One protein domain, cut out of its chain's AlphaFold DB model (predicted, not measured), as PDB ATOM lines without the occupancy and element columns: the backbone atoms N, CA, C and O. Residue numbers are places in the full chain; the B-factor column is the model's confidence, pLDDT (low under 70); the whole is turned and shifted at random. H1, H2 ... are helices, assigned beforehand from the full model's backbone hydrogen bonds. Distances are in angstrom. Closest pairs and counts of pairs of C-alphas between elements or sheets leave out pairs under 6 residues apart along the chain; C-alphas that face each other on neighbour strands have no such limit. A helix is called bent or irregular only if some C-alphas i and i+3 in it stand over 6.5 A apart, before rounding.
ATOM      1  N   GLU A   5      85.943 138.930 216.365       90.12
ATOM      2  CA  GLU A   5      86.749 137.987 217.133       90.12
ATOM      3  C   GLU A   5      85.857 136.882 217.705       90.12
ATOM      4  O   GLU A   5      84.908 137.157 218.442       90.12
ATOM      5  N   GLY A   6      86.182 135.628 217.376       86.81
ATOM      6  CA  GLY A   6      85.473 134.433 217.840       86.81
ATOM      7  C   GLY A   6      84.265 134.019 216.985       86.81
ATOM      8  O   GLY A   6      83.746 134.780 216.170       86.81
ATOM      9  N   GLU A   7      83.813 132.782 217.204       84.44
ATOM     10  CA  GLU A   7      82.721 132.142 216.458       84.44
ATOM     11  C   GLU A   7      81.359 132.422 217.120       84.44
ATOM     12  O   GLU A   7      80.862 133.544 217.056       84.44
ATOM     13  N   GLU A   8      80.752 131.446 217.802       88.62
ATOM     14  CA  GLU A   8      79.379 131.533 218.323       88.62
ATOM     15  C   GLU A   8      79.209 132.605 219.417       88.62
ATOM     16  O   GLU A   8      78.262 133.388 219.386       88.62
ATOM     17  N   THR A   9      80.175 132.723 220.330       90.50
ATOM     18  CA  THR A   9      80.206 133.749 221.392       90.50
ATOM     19  C   THR A   9      81.048 134.973 221.026       90.50
ATOM     20  O   THR A   9      81.378 135.790 221.887       90.50
ATOM     21  N   GLY A  10      81.420 135.098 219.750       90.88
ATOM     22  CA  GLY A  10      82.260 136.186 219.269       90.88
ATOM     23  C   GLY A  10      81.603 137.564 219.354       90.88
ATOM     24  O   GLY A  10      80.374 137.701 219.409       90.88
ATOM     25  N   HIS A  11      82.432 138.599 219.308       90.06
ATOM     26  CA  HIS A  11      82.006 139.995 219.376       90.06
ATOM     27  C   HIS A  11      82.612 140.816 218.233       90.06
ATOM     28  O   HIS A  11      83.611 140.430 217.626       90.06
ATOM     29  N   ASN A  12      81.964 141.934 217.905       92.44
ATOM     30  CA  ASN A  12      82.453 142.849 216.878       92.44
ATOM     31  C   ASN A  12      83.502 143.783 217.479       92.44
ATOM     32  O   ASN A  12      83.325 144.274 218.597       92.44
ATOM     33  N   ILE A  13      84.530 144.089 216.698       92.62
ATOM     34  CA  ILE A  13      85.567 145.048 217.066       92.62
ATOM     35  C   ILE A  13      85.221 146.384 216.405       92.62
ATOM     36  O   ILE A  13      85.212 146.470 215.177       92.62
ATOM     37  N   PRO A  14      84.886 147.440 217.169       91.50
ATOM     38  CA  PRO A  14      84.657 148.750 216.583       91.50
ATOM     39  C   PRO A  14      85.975 149.321 216.067       91.50
ATOM     40  O   PRO A  14      87.008 149.235 216.730       91.50
ATOM     41  N   GLU A  15      85.924 149.965 214.909       90.75
ATOM     42  CA  GLU A  15      87.096 150.583 214.311       90.75
ATOM     43  C   GLU A  15      86.808 152.027 213.910       90.75
ATOM     44  O   GLU A  15      85.780 152.335 213.302       90.75
ATOM     45  N   VAL A  16      87.757 152.906 214.229       92.62
ATOM     46  CA  VAL A  16      87.789 154.286 213.755       92.62
ATOM     47  C   VAL A  16      89.024 154.440 212.879       92.62
ATOM     48  O   VAL A  16      90.150 154.321 213.356       92.62
ATOM     49  N   ARG A  17      88.810 154.713 211.592       90.44
ATOM     50  CA  ARG A  17      89.885 154.998 210.635       90.44
ATOM     51  C   ARG A  17      89.896 156.474 210.284       90.44
ATOM     52  O   ARG A  17      88.846 157.102 210.158       90.44
ATOM     53  N   LEU A  18      91.092 157.011 210.068       91.62
ATOM     54  CA  LEU A  18      91.241 158.333 209.472       91.62
ATOM     55  C   LEU A  18      90.722 158.304 208.031       91.62
ATOM     56  O   LEU A  18      91.005 157.376 207.275       91.62
ATOM     57  N   CYS A  19      89.996 159.351 207.649       89.12
ATOM     58  CA  CYS A  19      89.525 159.570 206.287       89.12
ATOM     59  C   CYS A  19      90.126 160.887 205.763       89.12
ATOM     60  O   CYS A  19      89.450 161.915 205.755       89.12
ATOM     61  N   PRO A  20      91.428 160.899 205.413       87.50
ATOM     62  CA  PRO A  20      92.157 162.138 205.134       87.50
ATOM     63  C   PRO A  20      91.678 162.839 203.858       87.50
ATOM     64  O   PRO A  20      91.722 164.063 203.775       87.50
ATOM     65  N   ASP A  21      91.182 162.076 202.885       86.44
ATOM     66  CA  ASP A  21      90.742 162.603 201.594       86.44
ATOM     67  C   ASP A  21      89.313 163.173 201.617       86.44
ATOM     68  O   ASP A  21      88.873 163.753 200.626       86.44
ATOM     69  N   PHE A  22      88.589 163.057 202.738       86.44
ATOM     70  CA  PHE A  22      87.188 163.477 202.845       86.44
ATOM     71  C   PHE A  22      86.966 164.940 202.438       86.44
ATOM     72  O   PHE A  22      86.078 165.245 201.642       86.44
ATOM     73  N   SER A  23      87.801 165.849 202.950       86.75
ATOM     74  CA  SER A  23      87.715 167.279 202.634       86.75
ATOM     75  C   SER A  23      88.012 167.569 201.163       86.75
ATOM     76  O   SER A  23      87.411 168.465 200.576       86.75
ATOM     77  N   ARG A  24      88.914 166.791 200.555       86.00
ATOM     78  CA  ARG A  24      89.272 166.912 199.142       86.00
ATOM     79  C   ARG A  24      88.131 166.451 198.243       86.00
ATOM     80  O   ARG A  24      87.864 167.116 197.247       86.00
ATOM     81  N   TRP A  25      87.462 165.346 198.571       84.69
ATOM     82  CA  TRP A  25      86.367 164.803 197.758       84.69
ATOM     83  C   TRP A  25      85.202 165.780 197.595       84.69
ATOM     84  O   TRP A  25      84.612 165.856 196.522       84.69
ATOM     85  N   LEU A  26      84.895 166.533 198.652       83.12
ATOM     86  CA  LEU A  26      83.766 167.463 198.697       83.12
ATOM     87  C   LEU A  26      84.176 168.923 198.461       83.12
ATOM     88  O   LEU A  26      83.370 169.828 198.683       83.12
ATOM     89  N   SER A  27      85.414 169.176 198.025       85.69
ATOM     90  CA  SER A  27      85.826 170.530 197.663       85.69
ATOM     91  C   SER A  27      85.096 170.977 196.387       85.69
ATOM     92  O   SER A  27      84.862 170.145 195.504       85.69
ATOM     93  N   PRO A  28      84.743 172.268 196.246       82.25
ATOM     94  CA  PRO A  28      83.992 172.766 195.090       82.25
ATOM     95  C   PRO A  28      84.593 172.359 193.737       82.25
ATOM     96  O   PRO A  28      83.869 172.044 192.800       82.25
ATOM     97  N   GLU A  29      85.921 172.296 193.652       80.69
ATOM     98  CA  GLU A  29      86.675 171.949 192.442       80.69
ATOM     99  C   GLU A  29      86.534 170.470 192.045       80.69
ATOM    100  O   GLU A  29      86.708 170.112 190.876       80.69
ATOM    101  N   ASN A  30      86.237 169.603 193.016       76.06
ATOM    102  CA  ASN A  30      86.149 168.156 192.835       76.06
ATOM    103  C   ASN A  30      84.700 167.649 192.817       76.06
ATOM    104  O   ASN A  30      84.449 166.577 192.267       76.06
ATOM    105  N   VAL A  31      83.733 168.425 193.320       73.94
ATOM    106  CA  VAL A  31      82.300 168.077 193.268       73.94
ATOM    107  C   VAL A  31      81.808 167.910 191.819       73.94
ATOM    108  O   VAL A  31      81.049 166.989 191.519       73.94
ATOM    109  N   ASP A  32      82.313 168.706 190.877       69.94
ATOM    110  CA  ASP A  32      81.980 168.547 189.451       69.94
ATOM    111  C   ASP A  32      82.622 167.300 188.814       69.94
ATOM    112  O   ASP A  32      82.199 166.819 187.754       69.94
ATOM    113  N   GLN A  33      83.694 166.778 189.408       65.38
ATOM    114  CA  GLN A  33      84.331 165.525 188.988       65.38
ATOM    115  C   GLN A  33      83.656 164.316 189.637       65.38
ATOM    116  O   GLN A  33      83.663 163.232 189.055       65.38
ATOM    117  N   LEU A  34      82.984 164.526 190.770       66.50
ATOM    118  CA  LEU A  34      82.232 163.533 191.527       66.50
ATOM    119  C   LEU A  34      81.249 162.759 190.656       66.50
ATOM    120  O   LEU A  34      81.336 161.538 190.569       66.50
ATOM    121  N   HIS A  35      80.395 163.493 189.935       63.44
ATOM    122  CA  HIS A  35      79.385 162.939 189.031       63.44
ATOM    123  C   HIS A  35      79.972 162.058 187.922       63.44
ATOM    124  O   HIS A  35      79.281 161.183 187.409       63.44
ATOM    125  N   ARG A  36      81.229 162.302 187.533       63.47
ATOM    126  CA  ARG A  36      81.942 161.517 186.517       63.47
ATOM    127  C   ARG A  36      82.657 160.319 187.137       63.47
ATOM    128  O   ARG A  36      82.657 159.246 186.554       63.47
ATOM    129  N   SER A  37      83.215 160.495 188.332       60.56
ATOM    130  CA  SER A  37      84.001 159.474 189.026       60.56
ATOM    131  C   SER A  37      83.178 158.288 189.528       60.56
ATOM    132  O   SER A  37      83.687 157.179 189.501       60.56
ATOM    133  N   THR A  38      81.900 158.457 189.891       60.06
ATOM    134  CA  THR A  38      81.028 157.327 190.283       60.06
ATOM    135  C   THR A  38      80.797 156.313 189.157       60.06
ATOM    136  O   THR A  38      80.290 155.227 189.412       60.06
ATOM    137  N   ILE A  39      81.151 156.662 187.916       57.06
ATOM    138  CA  ILE A  39      81.048 155.794 186.737       57.06
ATOM    139  C   ILE A  39      82.353 154.998 186.525       57.06
ATOM    140  O   ILE A  39      82.314 153.902 185.967       57.06
ATOM    141  N   ASP A  40      83.491 155.503 187.010       57.38
ATOM    142  CA  ASP A  40      84.807 154.884 186.843       57.38
ATOM    143  C   ASP A  40      85.196 154.062 188.081       57.38
ATOM    144  O   ASP A  40      85.236 154.555 189.203       57.38
ATOM    145  N   SER A  41      85.555 152.792 187.892       58.16
ATOM    146  CA  SER A  41      85.764 151.794 188.961       58.16
ATOM    147  C   SER A  41      87.009 151.996 189.847       58.16
ATOM    148  O   SER A  41      87.452 151.051 190.496       58.16
ATOM    149  N   ASN A  42      87.617 153.186 189.860       66.00
ATOM    150  CA  ASN A  42      88.878 153.464 190.563       66.00
ATOM    151  C   ASN A  42      88.716 154.419 191.757       66.00
ATOM    152  O   ASN A  42      89.679 155.067 192.178       66.00
ATOM    153  N   VAL A  43      87.498 154.555 192.284       70.62
ATOM    154  CA  VAL A  43      87.231 155.434 193.424       70.62
ATOM    155  C   VAL A  43      87.436 154.699 194.751       70.62
ATOM    156  O   VAL A  43      87.244 153.493 194.863       70.62
ATOM    157  N   SER A  44      87.883 155.430 195.774       81.38
ATOM    158  CA  SER A  44      88.142 154.882 197.107       81.38
ATOM    159  C   SER A  44      86.859 154.345 197.756       81.38
ATOM    160  O   SER A  44      85.838 155.030 197.777       81.38
ATOM    161  N   ALA A  45      86.914 153.155 198.364       84.25
ATOM    162  CA  ALA A  45      85.741 152.506 198.960       84.25
ATOM    163  C   ALA A  45      84.985 153.350 200.020       84.25
ATOM    164  O   ALA A  45      83.754 153.316 200.031       84.25
ATOM    165  N   PRO A  46      85.637 154.130 200.914       87.38
ATOM    166  CA  PRO A  46      84.926 155.015 201.840       87.38
ATOM    167  C   PRO A  46      84.182 156.149 201.132       87.38
ATOM    168  O   PRO A  46      83.133 156.574 201.608       87.38
ATOM    169  N   PHE A  47      84.716 156.626 200.008       85.25
ATOM    170  CA  PHE A  47      84.070 157.660 199.220       85.25
ATOM    171  C   PHE A  47      82.823 157.124 198.512       85.25
ATOM    172  O   PHE A  47      81.764 157.733 198.612       85.25
ATOM    173  N   GLU A  48      82.935 155.977 197.836       85.56
ATOM    174  CA  GLU A  48      81.805 155.364 197.126       85.56
ATOM    175  C   GLU A  48      80.633 155.151 198.085       85.56
ATOM    176  O   GLU A  48      79.548 155.680 197.861       85.56
ATOM    177  N   ARG A  49      80.903 154.532 199.241       87.88
ATOM    178  CA  ARG A  49      79.902 154.305 200.291       87.88
ATOM    179  C   ARG A  49      79.277 155.594 200.825       87.88
ATOM    180  O   ARG A  49      78.090 155.603 201.129       87.88
ATOM    181  N   LEU A  50      80.045 156.679 200.955       88.31
ATOM    182  CA  LEU A  50      79.507 157.970 201.398       88.31
ATOM    183  C   LEU A  50      78.457 158.514 200.421       88.31
ATOM    184  O   LEU A  50      77.489 159.127 200.859       88.31
ATOM    185  N   ILE A  51      78.650 158.312 199.117       86.25
ATOM    186  CA  ILE A  51      77.773 158.865 198.079       86.25
ATOM    187  C   ILE A  51      76.614 157.923 197.746       86.25
ATOM    188  O   ILE A  51      75.490 158.391 197.572       86.25
ATOM    189  N   THR A  52      76.860 156.615 197.656       85.88
ATOM    190  CA  THR A  52      75.850 155.638 197.220       85.88
ATOM    191  C   THR A  52      75.000 155.106 198.366       85.88
ATOM    192  O   THR A  52      73.813 154.853 198.171       85.88
ATOM    193  N   ASP A  53      75.584 154.974 199.560       91.06
ATOM    194  CA  ASP A  53      74.957 154.297 200.702       91.06
ATOM    195  C   ASP A  53      74.534 155.287 201.802       91.06
ATOM    196  O   ASP A  53      74.294 154.897 202.950       91.06
ATOM    197  N   CYS A  54      74.459 156.585 201.489       92.00
ATOM    198  CA  CYS A  54      74.032 157.590 202.454       92.00
ATOM    199  C   CYS A  54      72.572 157.365 202.864       92.00
ATOM    200  O   CYS A  54      71.658 157.454 202.046       92.00
TER     201      CYS A  54
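AT A GLANCE: This is residues 5 to 54 of the 68 residues of the protein "Ubiquitin carboxyl-terminal hydrolase CYLD" of Trichinella nelsoni (UniProt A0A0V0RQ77). Three short helices follow one another round a loose, open loop, and a long unnamed stretch, residues 5 to 21, runs away from it as an arm that makes much of the length. H2, the longest helix, forms one side of the loop; H1 stands before it at a corner, and after H2 the chain folds back through residues 38 to 44 to H3, whose near end comes close to H1 while H2 and H3 stay apart. At the far end of the arm, residues 6 to 12 stick out free. The printed part has 50 residues with three named helices in the order H1, H2, H3 and no named strand; it is all helix by class, though under half of the residues, 22 of 50, are in named elements. The whole is extended, with a radius of gyration of the C-alphas of 15.4 A and spans of 48 by 21 by 18 A.

IN THESE COORDINATES: H2 is residues 28 to 37, 14.6 A from first to last C-alpha, and begins with C-alpha 28 at (83.992, 172.766, 195.090). It is irregular, but only just: C-alphas 29 and 32 are 6.52 A apart, and its line is a rough one. Before it comes H1, residues 22 to 25, 5.3 A long, with C-alpha 22 at (87.188, 163.477, 202.845). After it comes H3, residues 45 to 52, 10.5 A long, ending with C-alpha 52 at (75.850, 155.638, 197.220).

HOW THE PARTS SIT: H2 and H1 touch only at the corner by their link, and only just, with 3 pairs of C-alphas within 8 A; the closest C-alphas are those of Trp 25 and Val 31, 6.9 A apart. H1 and H3 are close but not clearly touching: their closest C-alphas, of Phe 22 and Phe 47, are 7.5 A apart. H2 and H3 are apart, with no C-alpha of the one within 8 A of the other. In H3 every O i to N i+4 pair is within hydrogen-bond range; in H2 2 of 6 such pairs are, beside 4 of 7 O i to N i+3 pairs, and H1 is too short for an O i to N i+4 pair.

THE WHOLE: The two C-alphas farthest apart are those of Glu 8 and Glu 29, at 48.5 A. Residues 6 to 12 stand free, and so do residues 27 to 32, of which 28 to 32 belong to H2. Without these stretches, the body of 37 residues spans 38 by 21 by 18 A. The link from H1 to H2 is tight, and that from H2 to H3 is short; the printed part has no cut. The mean pLDDT of the printed part is 81.3, and residues 32 to 42 are under 70.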